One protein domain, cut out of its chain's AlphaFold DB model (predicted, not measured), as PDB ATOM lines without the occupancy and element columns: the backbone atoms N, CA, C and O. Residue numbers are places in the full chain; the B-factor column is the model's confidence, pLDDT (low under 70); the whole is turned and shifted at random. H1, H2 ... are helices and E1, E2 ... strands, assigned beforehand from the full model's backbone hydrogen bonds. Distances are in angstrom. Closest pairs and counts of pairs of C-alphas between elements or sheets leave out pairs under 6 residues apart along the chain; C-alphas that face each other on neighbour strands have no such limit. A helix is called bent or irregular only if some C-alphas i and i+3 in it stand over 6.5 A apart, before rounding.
ATOM      1  N   TRP A 134     -46.097  20.044 -36.805       76.69
ATOM      2  CA  TRP A 134     -45.802  19.559 -35.472       76.69
ATOM      3  C   TRP A 134     -45.584  18.070 -35.372       76.69
ATOM      4  O   TRP A 134     -46.005  17.296 -36.231       76.69
ATOM      5  N   PHE A 135     -44.944  17.697 -34.273       77.19
ATOM      6  CA  PHE A 135     -44.714  16.323 -33.871       77.19
ATOM      7  C   PHE A 135     -44.525  16.253 -32.352       77.19
ATOM      8  O   PHE A 135     -44.149  17.243 -31.715       77.19
ATOM      9  N   LEU A 136     -44.777  15.073 -31.777       81.88
ATOM     10  CA  LEU A 136     -44.380  14.781 -30.404       81.88
ATOM     11  C   LEU A 136     -42.941  14.279 -30.377       81.88
ATOM     12  O   LEU A 136     -42.540  13.441 -31.182       81.88
ATOM     13  N   SER A 137     -42.186  14.778 -29.411       84.44
ATOM     14  CA  SER A 137     -40.875  14.277 -29.041       84.44
ATOM     15  C   SER A 137     -40.970  13.638 -27.664       84.44
ATOM     16  O   SER A 137     -41.430  14.264 -26.707       84.44
ATOM     17  N   SER A 138     -40.557  12.380 -27.585       83.62
ATOM     18  CA  SER A 138     -40.429  11.600 -26.358       83.62
ATOM     19  C   SER A 138     -39.364  10.528 -26.585       83.62
ATOM     20  O   SER A 138     -39.145  10.096 -27.718       83.62
ATOM     21  N   LEU A 139     -38.709  10.081 -25.512       81.81
ATOM     22  CA  LEU A 139     -37.828   8.906 -25.565       81.81
ATOM     23  C   LEU A 139     -38.620   7.605 -25.762       81.81
ATOM     24  O   LEU A 139     -38.045   6.569 -26.092       81.81
ATOM     25  N   GLU A 140     -39.939   7.651 -25.585       79.44
ATOM     26  CA  GLU A 140     -40.818   6.526 -25.864       79.44
ATOM     27  C   GLU A 140     -41.262   6.542 -27.319       79.44
ATOM     28  O   GLU A 140     -42.060   7.378 -27.751       79.44
ATOM     29  N   SER A 141     -40.769   5.564 -28.076       76.06
ATOM     30  CA  SER A 141     -41.055   5.430 -29.503       76.06
ATOM     31  C   SER A 141     -42.550   5.326 -29.794       76.06
ATOM     32  O   SER A 141     -43.005   5.902 -30.775       76.06
ATOM     33  N   ALA A 142     -43.339   4.675 -28.934       75.31
ATOM     34  CA  ALA A 142     -44.791   4.597 -29.098       75.31
ATOM     35  C   ALA A 142     -45.450   5.990 -29.100       75.31
ATOM     36  O   ALA A 142     -46.298   6.265 -29.945       75.31
ATOM     37  N   ILE A 143     -45.012   6.886 -28.212       77.06
ATOM     38  CA  ILE A 143     -45.549   8.248 -28.086       77.06
ATOM     39  C   ILE A 143     -45.021   9.157 -29.195       77.06
ATOM     40  O   ILE A 143     -45.760  10.001 -29.689       77.06
ATOM     41  N   ALA A 144     -43.766   8.994 -29.617       77.62
ATOM     42  CA  ALA A 144     -43.198   9.793 -30.701       77.62
ATOM     43  C   ALA A 144     -43.738   9.380 -32.088       77.62
ATOM     44  O   ALA A 144     -44.005  10.229 -32.938       77.62
ATOM     45  N   ILE A 145     -43.920   8.076 -32.326       76.88
ATOM     46  CA  ILE A 145     -44.246   7.519 -33.648       76.88
ATOM     47  C   ILE A 145     -45.755   7.463 -33.898       76.88
ATOM     48  O   ILE A 145     -46.179   7.780 -35.008       76.88
ATOM     49  N   ALA A 146     -46.583   7.090 -32.914       74.06
ATOM     50  CA  ALA A 146     -48.027   6.943 -33.138       74.06
ATOM     51  C   ALA A 146     -48.705   8.235 -33.649       74.06
ATOM     52  O   ALA A 146     -49.436   8.157 -34.638       74.06
ATOM     53  N   PRO A 147     -48.421   9.438 -33.103       74.38
ATOM     54  CA  PRO A 147     -48.924  10.692 -33.665       74.38
ATOM     55  C   PRO A 147     -48.488  10.926 -35.101       74.38
ATOM     56  O   PRO A 147     -49.290  11.359 -35.933       74.38
ATOM     57  N   ALA A 148     -47.221  10.627 -35.393       74.00
ATOM     58  CA  ALA A 148     -46.685  10.779 -36.730       74.00
ATOM     59  C   ALA A 148     -47.437   9.867 -37.712       74.00
ATOM     60  O   ALA A 148     -47.929  10.344 -38.729       74.00
ATOM     61  N   ALA A 149     -47.601   8.589 -37.374       78.44
ATOM     62  CA  ALA A 149     -48.252   7.598 -38.222       78.44
ATOM     63  C   ALA A 149     -49.767   7.814 -38.387       78.44
ATOM     64  O   ALA A 149     -50.288   7.644 -39.485       78.44
ATOM     65  N   GLU A 150     -50.484   8.184 -37.322       78.19
ATOM     66  CA  GLU A 150     -51.956   8.197 -37.324       78.19
ATOM     67  C   GLU A 150     -52.579   9.565 -37.636       78.19
ATOM     68  O   GLU A 150     -53.735   9.635 -38.073       78.19
ATOM     69  N   LEU A 151     -51.848  10.659 -37.398       76.06
ATOM     70  CA  LEU A 151     -52.347  12.021 -37.607       76.06
ATOM     71  C   LEU A 151     -51.535  12.785 -38.647       76.06
ATOM     72  O   LEU A 151     -52.116  13.372 -39.562       76.06
ATOM     73  N   VAL A 152     -50.208  12.796 -38.511       76.62
ATOM     74  CA  VAL A 152     -49.353  13.688 -39.304       76.62
ATOM     75  C   VAL A 152     -49.163  13.169 -40.727       76.62
ATOM     76  O   VAL A 152     -49.467  13.900 -41.667       76.62
ATOM     77  N   LEU A 153     -48.707  11.925 -40.902       80.12
ATOM     78  CA  LEU A 153     -48.417  11.339 -42.216       80.12
ATOM     79  C   LEU A 153     -49.660  11.262 -43.117       80.12
ATOM     80  O   LEU A 153     -49.580  11.757 -44.236       80.12
ATOM     81  N   PRO A 154     -50.842  10.793 -42.663       81.88
ATOM     82  CA  PRO A 154     -52.021  10.754 -43.529       81.88
ATOM     83  C   PRO A 154     -52.469  12.149 -43.983       81.88
ATOM     84  O   PRO A 154     -52.909  12.335 -45.118       81.88
ATOM     85  N   LYS A 155     -52.349  13.160 -43.108       77.94
ATOM     86  CA  LYS A 155     -52.661  14.548 -43.468       77.94
ATOM     87  C   LYS A 155     -51.611  15.122 -44.416       77.94
ATOM     88  O   LYS A 155     -51.982  15.859 -45.329       77.94
ATOM     89  N   LEU A 156     -50.339  14.782 -44.216       77.38
ATOM     90  CA  LEU A 156     -49.245  15.130 -45.114       77.38
ATOM     91  C   LEU A 156     -49.519  14.565 -46.513       77.38
ATOM     92  O   LEU A 156     -49.628  15.349 -47.449       77.38
ATOM     93  N   ASP A 157     -49.744  13.258 -46.635       80.62
ATOM     94  CA  ASP A 157     -50.025  12.571 -47.902       80.62
ATOM     95  C   ASP A 157     -51.248  13.154 -48.614       80.62
ATOM     96  O   ASP A 157     -51.213  13.437 -49.815       80.62
ATOM     97  N   TYR A 158     -52.324  13.420 -47.866       82.31
ATOM     98  CA  TYR A 158     -53.494  14.109 -48.403       82.31
ATOM     99  C   TYR A 158     -53.131  15.496 -48.948       82.31
ATOM    100  O   TYR A 158     -53.471  15.815 -50.086       82.31
ATOM    101  N   CYS A 159     -52.421  16.320 -48.176       76.44
ATOM    102  CA  CYS A 159     -52.011  17.652 -48.613       76.44
ATOM    103  C   CYS A 159     -51.080  17.603 -49.837       76.44
ATOM    104  O   CYS A 159     -51.277  18.406 -50.748       76.44
ATOM    105  N   ILE A 160     -50.145  16.644 -49.906       74.69
ATOM    106  CA  ILE A 160     -49.297  16.392 -51.084       74.69
ATOM    107  C   ILE A 160     -50.176  16.080 -52.296       74.69
ATOM    108  O   ILE A 160     -50.100  16.772 -53.310       74.69
ATOM    109  N   SER A 161     -51.051  15.075 -52.182       75.88
ATOM    110  CA  SER A 161     -51.911  14.617 -53.283       75.88
ATOM    111  C   SER A 161     -52.865  15.704 -53.789       75.88
ATOM    112  O   SER A 161     -53.145  15.790 -54.983       75.88
ATOM    113  N   ALA A 162     -53.340  16.562 -52.886       76.06
ATOM    114  CA  ALA A 162     -54.280  17.633 -53.183       76.06
ATOM    115  C   ALA A 162     -53.587  18.949 -53.571       76.06
ATOM    116  O   ALA A 162     -54.280  19.939 -53.822       76.06
ATOM    117  N   ASN A 163     -52.248  18.983 -53.578       70.56
ATOM    118  CA  ASN A 163     -51.436  20.191 -53.726       70.56
ATOM    119  C   ASN A 163     -51.910  21.333 -52.799       70.56
ATOM    120  O   ASN A 163     -52.063  22.490 -53.201       70.56
ATOM    121  N   LYS A 164     -52.224  20.981 -51.546       72.00
ATOM    122  CA  LYS A 164     -52.685  21.899 -50.499       72.00
ATOM    123  C   LYS A 164     -51.552  22.195 -49.525       72.00
ATOM    124  O   LYS A 164     -50.676  21.370 -49.275       72.00
ATOM    125  N   ARG A 165     -51.604  23.379 -48.915       68.50
ATOM    126  CA  ARG A 165     -50.715  23.731 -47.799       68.50
ATOM    127  C   ARG A 165     -50.963  22.805 -46.610       68.50
ATOM    128  O   ARG A 165     -52.077  22.308 -46.431       68.50
ATOM    129  N   LEU A 166     -49.932  22.597 -45.794       67.94
ATOM    130  CA  LEU A 166     -50.081  21.824 -44.571       67.94
ATOM    131  C   LEU A 166     -50.720  22.689 -43.490       67.94
ATOM    132  O   LEU A 166     -50.061  23.533 -42.894       67.94
ATOM    133  N   SER A 167     -51.997  22.443 -43.221       61.97
ATOM    134  CA  SER A 167     -52.705  23.003 -42.076       61.97
ATOM    135  C   SER A 167     -53.081  21.878 -41.117       61.97
ATOM    136  O   SER A 167     -54.215  21.407 -41.100       61.97
ATOM    137  N   LEU A 168     -52.126  21.418 -40.302       58.06
ATOM    138  CA  LEU A 168     -52.439  20.459 -39.229       58.06
ATOM    139  C   LEU A 168     -53.332  21.088 -38.144       58.06
ATOM    140  O   LEU A 168     -54.026  20.369 -37.439       58.06
ATOM    141  N   TYR A 169     -53.349  22.422 -38.067       57.53
ATOM    142  CA  TYR A 169     -53.988  23.196 -37.002       57.53
ATOM    143  C   TYR A 169     -55.187  24.045 -37.428       57.53
ATOM    144  O   TYR A 169     -55.840  24.634 -36.578       57.53
ATOM    145  N   GLY A 170     -55.464  24.133 -38.732       43.94
ATOM    146  CA  GLY A 170     -56.506  25.014 -39.277       43.94
ATOM    147  C   GLY A 170     -57.890  24.377 -39.425       43.94
ATOM    148  O   GLY A 170     -58.849  25.110 -39.630       43.94
ATOM    149  N   ASP A 171     -57.988  23.046 -39.316       45.97
ATOM    150  CA  ASP A 171     -59.233  22.288 -39.541       45.97
ATOM    151  C   ASP A 171     -59.783  21.623 -38.262       45.97
ATOM    152  O   ASP A 171     -60.823  20.971 -38.310       45.97
ATOM    153  N   TRP A 172     -59.085  21.715 -37.125       48.59
ATOM    154  CA  TRP A 172     -59.632  21.233 -35.853       48.59
ATOM    155  C   TRP A 172     -60.555  22.312 -35.301       48.59
ATOM    156  O   TRP A 172     -60.197  23.485 -35.320       48.59
ATOM    157  N   GLU A 173     -61.741  21.923 -34.835       40.25
ATOM    158  CA  GLU A 173     -62.849  22.800 -34.408       40.25
ATOM    159  C   GLU A 173     -62.519  23.720 -33.207       40.25
ATOM    160  O   GLU A 173     -63.413  24.303 -32.598       40.25
ATOM    161  N   VAL A 174     -61.241  23.878 -32.850       44.78
ATOM    162  CA  VAL A 174     -60.762  24.662 -31.715       44.78
ATOM    163  C   VAL A 174     -59.856  25.806 -32.205       44.78
ATOM    164  O   VAL A 174     -58.884  25.558 -32.921       44.78
ATOM    165  N   PRO A 175     -60.118  27.072 -31.830       38.66
ATOM    166  CA  PRO A 175     -59.382  28.220 -32.363       38.66
ATOM    167  C   PRO A 175     -57.885  28.259 -31.986       38.66
ATOM    168  O   PRO A 175     -57.528  28.346 -30.814       38.66
ATOM    169  N   GLY A 176     -57.011  28.318 -32.998       51.84
ATOM    170  CA  GLY A 176     -55.864  29.240 -33.116       51.84
ATOM    171  C   GLY A 176     -54.681  29.209 -32.130       51.84
ATOM    172  O   GLY A 176     -53.724  29.945 -32.372       51.84
ATOM    173  N   LYS A 177     -54.686  28.413 -31.053       68.00
ATOM    174  CA  LYS A 177     -53.566  28.338 -30.089       68.00
ATOM    175  C   LYS A 177     -52.806  27.001 -30.157       68.00
ATOM    176  O   LYS A 177     -53.454  25.958 -30.266       68.00
ATOM    177  N   PRO A 178     -51.460  26.999 -30.018       73.56
ATOM    178  CA  PRO A 178     -50.657  25.775 -29.952       73.56
ATOM    179  C   PRO A 178     -51.167  24.763 -28.916       73.56
ATOM    180  O   PRO A 178     -51.344  23.591 -29.230       73.56
ATOM    181  N   THR A 179     -51.486  25.225 -27.710       80.50
ATOM    182  CA  THR A 179     -51.971  24.421 -26.575       80.50
ATOM    183  C   THR A 179     -53.274  23.686 -26.874       80.50
ATOM    184  O   THR A 179     -53.340  22.469 -26.716       80.50
ATOM    185  N   SER A 180     -54.288  24.393 -27.382       77.94
ATOM    186  CA  SER A 180     -55.560  23.800 -27.802       77.94
ATOM    187  C   SER A 180     -55.356  22.676 -28.799       77.94
ATOM    188  O   SER A 180     -55.954  21.610 -28.680       77.94
ATOM    189  N   ALA A 181     -54.453  22.885 -29.749       76.38
ATOM    190  CA  ALA A 181     -54.174  21.868 -30.725       76.38
ATOM    191  C   ALA A 181     -53.403  20.673 -30.158       76.38
ATOM    192  O   ALA A 181     -53.714  19.545 -30.527       76.38
ATOM    193  N   VAL A 182     -52.451  20.872 -29.239       82.19
ATOM    194  CA  VAL A 182     -51.829  19.743 -28.526       82.19
ATOM    195  C   VAL A 182     -52.908  18.896 -27.860       82.19
ATOM    196  O   VAL A 182     -52.962  17.692 -28.096       82.19
ATOM    197  N   VAL A 183     -53.803  19.515 -27.085       85.06
ATOM    198  CA  VAL A 183     -54.862  18.785 -26.378       85.06
ATOM    199  C   VAL A 183     -55.787  18.068 -27.368       85.06
ATOM    200  O   VAL A 183     -56.028  16.874 -27.209       85.06
ATOM    201  N   SER A 184     -56.233  18.729 -28.443       80.44
ATOM    202  CA  SER A 184     -57.028  18.087 -29.503       80.44
ATOM    203  C   SER A 184     -56.308  16.906 -30.158       80.44
ATOM    204  O   SER A 184     -56.939  15.887 -30.446       80.44
ATOM    205  N   ALA A 185     -54.995  17.002 -30.373       78.62
ATOM    206  CA  ALA A 185     -54.210  15.909 -30.927       78.62
ATOM    207  C   ALA A 185     -54.151  14.715 -29.974       78.62
ATOM    208  O   ALA A 185     -54.399  13.587 -30.393       78.62
ATOM    209  N   LEU A 186     -53.868  14.957 -28.691       83.38
ATOM    210  CA  LEU A 186     -53.845  13.918 -27.658       83.38
ATOM    211  C   LEU A 186     -55.197  13.203 -27.563       83.38
ATOM    212  O   LEU A 186     -55.255  11.978 -27.474       83.38
ATOM    213  N   VAL A 187     -56.289  13.956 -27.659       83.19
ATOM    214  CA  VAL A 187     -57.660  13.438 -27.687       83.19
ATOM    215  C   VAL A 187     -57.903  12.566 -28.917       83.19
ATOM    216  O   VAL A 187     -58.387  11.440 -28.787       83.19
ATOM    217  N   ALA A 188     -57.533  13.047 -30.107       78.94
ATOM    218  CA  ALA A 188     -57.677  12.291 -31.348       78.94
ATOM    219  C   ALA A 188     -56.864  10.986 -31.316       78.94
ATOM    220  O   ALA A 188     -57.359   9.944 -31.748       78.94
ATOM    221  N   LEU A 189     -55.654  11.024 -30.754       76.50
ATOM    222  CA  LEU A 189     -54.802   9.847 -30.578       76.50
ATOM    223  C   LEU A 189     -55.370   8.867 -29.569       76.50
ATOM    224  O   LEU A 189     -55.362   7.673 -29.822       76.50
ATOM    225  N   THR A 190     -55.921   9.355 -28.461       77.00
ATOM    226  CA  THR A 190     -56.607   8.503 -27.482       77.00
ATOM    227  C   THR A 190     -57.846   7.838 -28.103       77.00
ATOM    228  O   THR A 190     -58.230   6.729 -27.737       77.00
ATOM    229  N   GLY A 191     -58.477   8.493 -29.083       69.00
ATOM    230  CA  GLY A 191     -59.595   7.944 -29.848       69.00
ATOM    231  C   GLY A 191     -59.208   6.857 -30.860       69.00
ATOM    232  O   GLY A 191     -59.990   5.924 -31.050       69.00
ATOM    233  N   ARG A 192     -58.042   6.984 -31.510       68.00
ATOM    234  CA  ARG A 192     -57.597   6.133 -32.635       68.00
ATOM    235  C   ARG A 192     -56.597   5.050 -32.238       68.00
ATOM    236  O   ARG A 192     -56.662   3.938 -32.757       68.00
ATOM    237  N   SER A 193     -55.725   5.357 -31.288       60.03
ATOM    238  CA  SER A 193     -54.617   4.510 -30.884       60.03
ATOM    239  C   SER A 193     -54.894   3.872 -29.531       60.03
ATOM    240  O   SER A 193     -55.036   4.554 -28.517       60.03
ATOM    241  N   ARG A 194     -54.870   2.535 -29.475       56.97
ATOM    242  CA  ARG A 194     -54.816   1.798 -28.197       56.97
ATOM    243  C   ARG A 194     -53.518   2.075 -27.417       56.97
ATOM    244  O   ARG A 194     -53.428   1.695 -26.256       56.97
ATOM    245  N   LEU A 195     -52.521   2.714 -28.044       52.78
ATOM    246  CA  LEU A 195     -51.156   2.856 -27.528       52.78
ATOM    247  C   LEU A 195     -51.000   3.920 -26.436       52.78
ATOM    248  O   LEU A 195     -50.214   3.708 -25.521       52.78
ATOM    249  N   LEU A 196     -51.759   5.022 -26.474       57.66
ATOM    250  CA  LEU A 196     -51.746   6.003 -25.373       57.66
ATOM    251  C   LEU A 196     -52.534   5.523 -24.145       57.66
ATOM    252  O   LEU A 196     -52.511   6.160 -23.099       57.66
ATOM    253  N   GLY A 197     -53.272   4.421 -24.283       53.97
ATOM    254  CA  GLY A 197     -54.395   4.099 -23.416       53.97
ATOM    255  C   GLY A 197     -54.072   3.488 -22.058       53.97
ATOM    256  O   GLY A 197     -55.024   3.244 -21.328       53.97
ATOM    257  N   LEU A 198     -52.821   3.178 -21.696       50.88
ATOM    258  CA  LEU A 198     -52.589   2.351 -20.495       50.88
ATOM    259  C   LEU A 198     -51.315   2.626 -19.690       50.88
ATOM    260  O   LEU A 198     -51.206   2.110 -18.581       50.88
ATOM    261  N   VAL A 199     -50.359   3.409 -20.194       57.97
ATOM    262  CA  VAL A 199     -49.098   3.637 -19.475       57.97
ATOM    263  C   VAL A 199     -48.786   5.121 -19.484       57.97
ATOM    264  O   VAL A 199     -48.689   5.745 -20.537       57.97
ATOM    265  N   GLU A 200     -48.680   5.687 -18.285       68.75
ATOM    266  CA  GLU A 200     -48.129   7.020 -18.105       68.75
ATOM    267  C   GLU A 200     -46.717   7.046 -18.706       68.75
ATOM    268  O   GLU A 200     -45.918   6.167 -18.364       68.75
ATOM    269  N   PRO A 201     -46.392   8.026 -19.568       74.56
ATOM    270  CA  PRO A 201     -45.052   8.128 -20.117       74.56
ATOM    271  C   PRO A 201     -44.031   8.154 -18.975       74.56
ATOM    272  O   PRO A 201     -44.150   8.929 -18.028       74.56
ATOM    273  N   LYS A 202     -43.000   7.323 -19.048       79.25
ATOM    274  CA  LYS A 202     -41.852   7.353 -18.138       79.25
ATOM    275  C   LYS A 202     -41.005   8.603 -18.361       79.25
ATOM    276  O   LYS A 202     -40.363   9.084 -17.429       79.25
ATOM    277  N   TYR A 203     -40.981   9.115 -19.589       81.06
ATOM    278  CA  TYR A 203     -40.170  10.267 -19.976       81.06
ATOM    279  C   TYR A 203     -41.035  11.475 -20.355       81.06
ATOM    280  O   TYR A 203     -42.130  11.289 -20.893       81.06
ATOM    281  N   PRO A 204     -40.551  12.709 -20.113       83.94
ATOM    282  CA  PRO A 204     -41.255  13.923 -20.512       83.94
ATOM    283  C   PRO A 204     -41.586  13.922 -22.005       83.94
ATOM    284  O   PRO A 204     -40.747  13.553 -22.833       83.94
ATOM    285  N   THR A 205     -42.795  14.364 -22.342       87.56
ATOM    286  CA  THR A 205     -43.248  14.482 -23.729       87.56
ATOM    287  C   THR A 205     -43.438  15.947 -24.098       87.56
ATOM    288  O   THR A 205     -44.004  16.727 -23.334       87.56
ATOM    289  N   ARG A 206     -42.969  16.327 -25.287       89.62
ATOM    290  CA  ARG A 206     -43.016  17.705 -25.792       89.62
ATOM    291  C   ARG A 206     -43.632  17.744 -27.174       89.62
ATOM    292  O   ARG A 206     -43.264  16.939 -28.026       89.62
ATOM    293  N   ALA A 207     -44.508  18.703 -27.429       86.25
ATOM    294  CA  ALA A 207     -44.937  19.031 -28.779       86.25
ATOM    295  C   ALA A 207     -44.046  20.138 -29.344       86.25
ATOM    296  O   ALA A 207     -43.960  21.230 -28.778       86.25
ATOM    297  N   PHE A 208     -43.396  19.858 -30.470       83.50
ATOM    298  CA  PHE A 208     -42.658  20.858 -31.231       83.50
ATOM    299  C   PHE A 208     -43.549  21.414 -32.326       83.50
ATOM    300  O   PHE A 208     -44.143  20.658 -33.087       83.50
ATOM    301  N   PHE A 209     -43.590  22.733 -32.423       78.75
ATOM    302  CA  PHE A 209     -44.286  23.479 -33.454       78.75
ATOM    303  C   PHE A 209     -43.254  24.187 -34.314       78.75
ATOM    304  O   PHE A 209     -42.350  24.834 -33.789       78.75
ATOM    305  N   PHE A 210     -43.391  24.089 -35.630       75.38
ATOM    306  CA  PHE A 210     -42.400  24.585 -36.575       75.38
ATOM    307  C   PHE A 210     -43.044  25.296 -37.770       75.38
ATOM    308  O   PHE A 210     -44.043  24.831 -38.326       75.38
ATOM    309  N   ALA A 211     -42.434  26.406 -38.193       74.94
ATOM    310  CA  ALA A 211     -42.684  27.050 -39.477       74.94
ATOM    311  C   ALA A 211     -41.397  27.134 -40.309       74.94
ATOM    312  O   ALA A 211     -40.423  27.764 -39.897       74.94
ATOM    313  N   ASN A 212     -41.442  26.601 -41.532       69.81
ATOM    314  CA  ASN A 212     -40.398  26.755 -42.551       69.81
ATOM    315  C   ASN A 212     -40.488  28.073 -43.346       69.81
ATOM    316  O   ASN A 212     -39.877  28.186 -44.407       69.81
ATOM    317  N   ASP A 213     -41.223  29.083 -42.857       73.81
ATOM    318  CA  ASP A 213     -41.264  30.407 -43.487       73.81
ATOM    319  C   ASP A 213     -39.977  31.193 -43.176       73.81
ATOM    320  O   ASP A 213     -39.857  31.786 -42.110       73.81
ATOM    321  N   ASN A 214     -39.005  31.237 -44.099       71.44
ATOM    322  CA  ASN A 214     -37.696  31.883 -43.876       71.44
ATOM    323  C   ASN A 214     -37.787  33.419 -43.681       71.44
ATOM    324  O   ASN A 214     -36.781  34.081 -43.386       71.44
ATOM    325  N   ARG A 215     -38.977  34.019 -43.855       71.44
ATOM    326  CA  ARG A 215     -39.257  35.420 -43.484       71.44
ATOM    327  C   ARG A 215     -39.500  35.589 -41.992       71.44
ATOM    328  O   ARG A 215     -39.116  36.614 -41.442       71.44
ATOM    329  N   ASN A 216     -40.146  34.608 -41.373       68.75
ATOM    330  CA  ASN A 216     -40.469  34.591 -39.955       68.75
ATOM    331  C   ASN A 216     -40.379  33.145 -39.438       68.75
ATOM    332  O   ASN A 216     -41.419  32.519 -39.201       68.75
ATOM    333  N   PRO A 217     -39.157  32.582 -39.350       69.44
ATOM    334  CA  PRO A 217     -38.984  31.226 -38.860       69.44
ATOM    335  C   PRO A 217     -39.510  31.164 -37.430       69.44
ATOM    336  O   PRO A 217     -39.211  32.031 -36.610       69.44
ATOM    337  N   HIS A 218     -40.321  30.152 -37.144       73.56
ATOM    338  CA  HIS A 218     -40.955  29.998 -35.845       73.56
ATOM    339  C   HIS A 218     -40.729  28.585 -35.341       73.56
ATOM    340  O   HIS A 218     -41.021  27.618 -36.047       73.56
ATOM    341  N   VAL A 219     -40.232  28.484 -34.113       77.69
ATOM    342  CA  VAL A 219     -40.227  27.252 -33.339       77.69
ATOM    343  C   VAL A 219     -40.844  27.576 -31.990       77.69
ATOM    344  O   VAL A 219     -40.417  28.524 -31.333       77.69
ATOM    345  N   SER A 220     -41.841  26.802 -31.585       80.56
ATOM    346  CA  SER A 220     -42.347  26.811 -30.216       80.56
ATOM    347  C   SER A 220     -42.423  25.391 -29.684       80.56
ATOM    348  O   SER A 220     -42.535  24.423 -30.437       80.56
ATOM    349  N   VAL A 221     -42.290  25.274 -28.369       85.69
ATOM    350  CA  VAL A 221     -42.323  24.000 -27.662       85.69
ATOM    351  C   VAL A 221     -43.408  24.095 -26.609       85.69
ATOM    352  O   VAL A 221     -43.498  25.096 -25.903       85.69
ATOM    353  N   VAL A 222     -44.236  23.062 -26.535       87.88
ATOM    354  CA  VAL A 222     -45.268  22.916 -25.514       87.88
ATOM    355  C   VAL A 222     -44.967  21.640 -24.741       87.88
ATOM    356  O   VAL A 222     -44.945  20.552 -25.320       87.88
ATOM    357  N   GLU A 223     -44.696  21.778 -23.447       90.44
ATOM    358  CA  GLU A 223     -44.541  20.635 -22.547       90.44
ATOM    359  C   GLU A 223     -45.904  19.967 -22.329       90.44
ATOM    360  O   GLU A 223     -46.930  20.642 -22.233       90.44
ATOM    361  N   ILE A 224     -45.916  18.636 -22.268       90.38
ATOM    362  CA  ILE A 224     -47.130  17.855 -22.034       90.38
ATOM    363  C   ILE A 224     -46.960  17.090 -20.725       90.38
ATOM    364  O   ILE A 224     -46.129  16.178 -20.666       90.38
ATOM    365  N   PRO A 225     -47.746  17.416 -19.684       90.75
ATOM    366  CA  PRO A 225     -47.713  16.671 -18.438       90.75
ATOM    367  C   PRO A 225     -48.097  15.206 -18.651       90.75
ATOM    368  O   PRO A 225     -49.057  14.888 -19.353       90.75
ATOM    369  N   ASN A 226     -47.381  14.292 -18.001       87.56
ATOM    370  CA  ASN A 226     -47.665  12.859 -18.108       87.56
ATOM    371  C   ASN A 226     -49.051  12.493 -17.542       87.56
ATOM    372  O   ASN A 226     -49.727  11.598 -18.058       87.56
TER     373      ASN A 226
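AT A GLANCE: This is residues 134 to 226 of the 517 residues of the protein "Cas_CXXC_CXXC domain-containing protein" of Armatimonadetes bacterium (UniProt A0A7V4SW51). A small wall of three antiparallel strands has H2 slanting over one face, while the arm H1a lies beside the edge strand E1 on that same face and the arm H1b runs on beyond the sheet. E2 and E3 form a long hairpin, whose residues 212 to 217 stick out. The 93 printed residues hold two named helices and three named strands in the order E1 H1 H2 E2 E3, with sheet order E1 E2 E3 and a mixed class of helices and strands. The whole is compact, with a radius of gyration of the C-alphas of 13.5 A and spans of 38 by 26 by 24 A.

HOW THE PARTS SIT: E1, residues 134 to 137, is an edge strand, antiparallel to the inner strand E2, residues 205 to 211; N 137 and O 206 are 2.8 A apart, within hydrogen-bond range. E2 forms a hairpin with the other edge strand, E3, residues 218 to 224, where N 209 and O 220 are 2.8 A apart, within hydrogen-bond range. H1, residues 141 to 161, was assigned as one helix by its hydrogen bonds but is bent, with C-alphas 150 and 153 6.8 A apart; its arms H1a, residues 141 to 150, and H1b, residues 153 to 161, stand at a shallow tilt of 33 degrees, only just short of steep. H1a is itself irregular, with C-alphas 144 and 147 6.51 A apart. H1a is on the sheet at a height of 5.6 A, over none of its strands, but only just, with 2 C-alphas falling on E1; its closest C-alphas to E1 are those of Ala 144 and Leu 136, 5.1 A apart. H1b is not on the sheet. H2, residues 178 to 192, is on the same face as H1a, in two layers, a helix on one face of a sheet; its height over the sheet is 9.7 A. H2 is only just over E2 and E3, with 3 C-alphas falling on each, and only just slantwise to the strands, at 59 degrees to E2 on the local plane. H1a and H2 touch, about perpendicular at 87 degrees, closest at the C-alphas of Pro 147 and Leu 189, 6.7 A apart. H1b and H2 are apart. Each O i to N i+4 pair is within hydrogen-bond range in H1b and H2, and 4 of 6 are in H1a.

IN THESE COORDINATES: E1 begins at C-alpha 134 (-45.802, 19.559, -35.472) and is 9.7 A long. H1a measures 13.7 A and H1b 12.1 A, H1b ending at C-alpha 161 (-51.911, 14.617, -53.283). H2 is 21.0 A long, E2 20.2 A and E3 19.4 A, E3 ending at C-alpha 224 (-47.130, 17.855, -22.034).

THE WHOLE: The C-alphas of Leu 198 and Arg 215, the two farthest apart, are 42.4 A apart. The printed part has no cut. The links H1 to H2 and H2 to E2 are long, with 16 and 12 residues. Mean pLDDT of the printed part is 73.3; residues 165 to 177, 191 to 200, 212 and 216 to 217 are under 70.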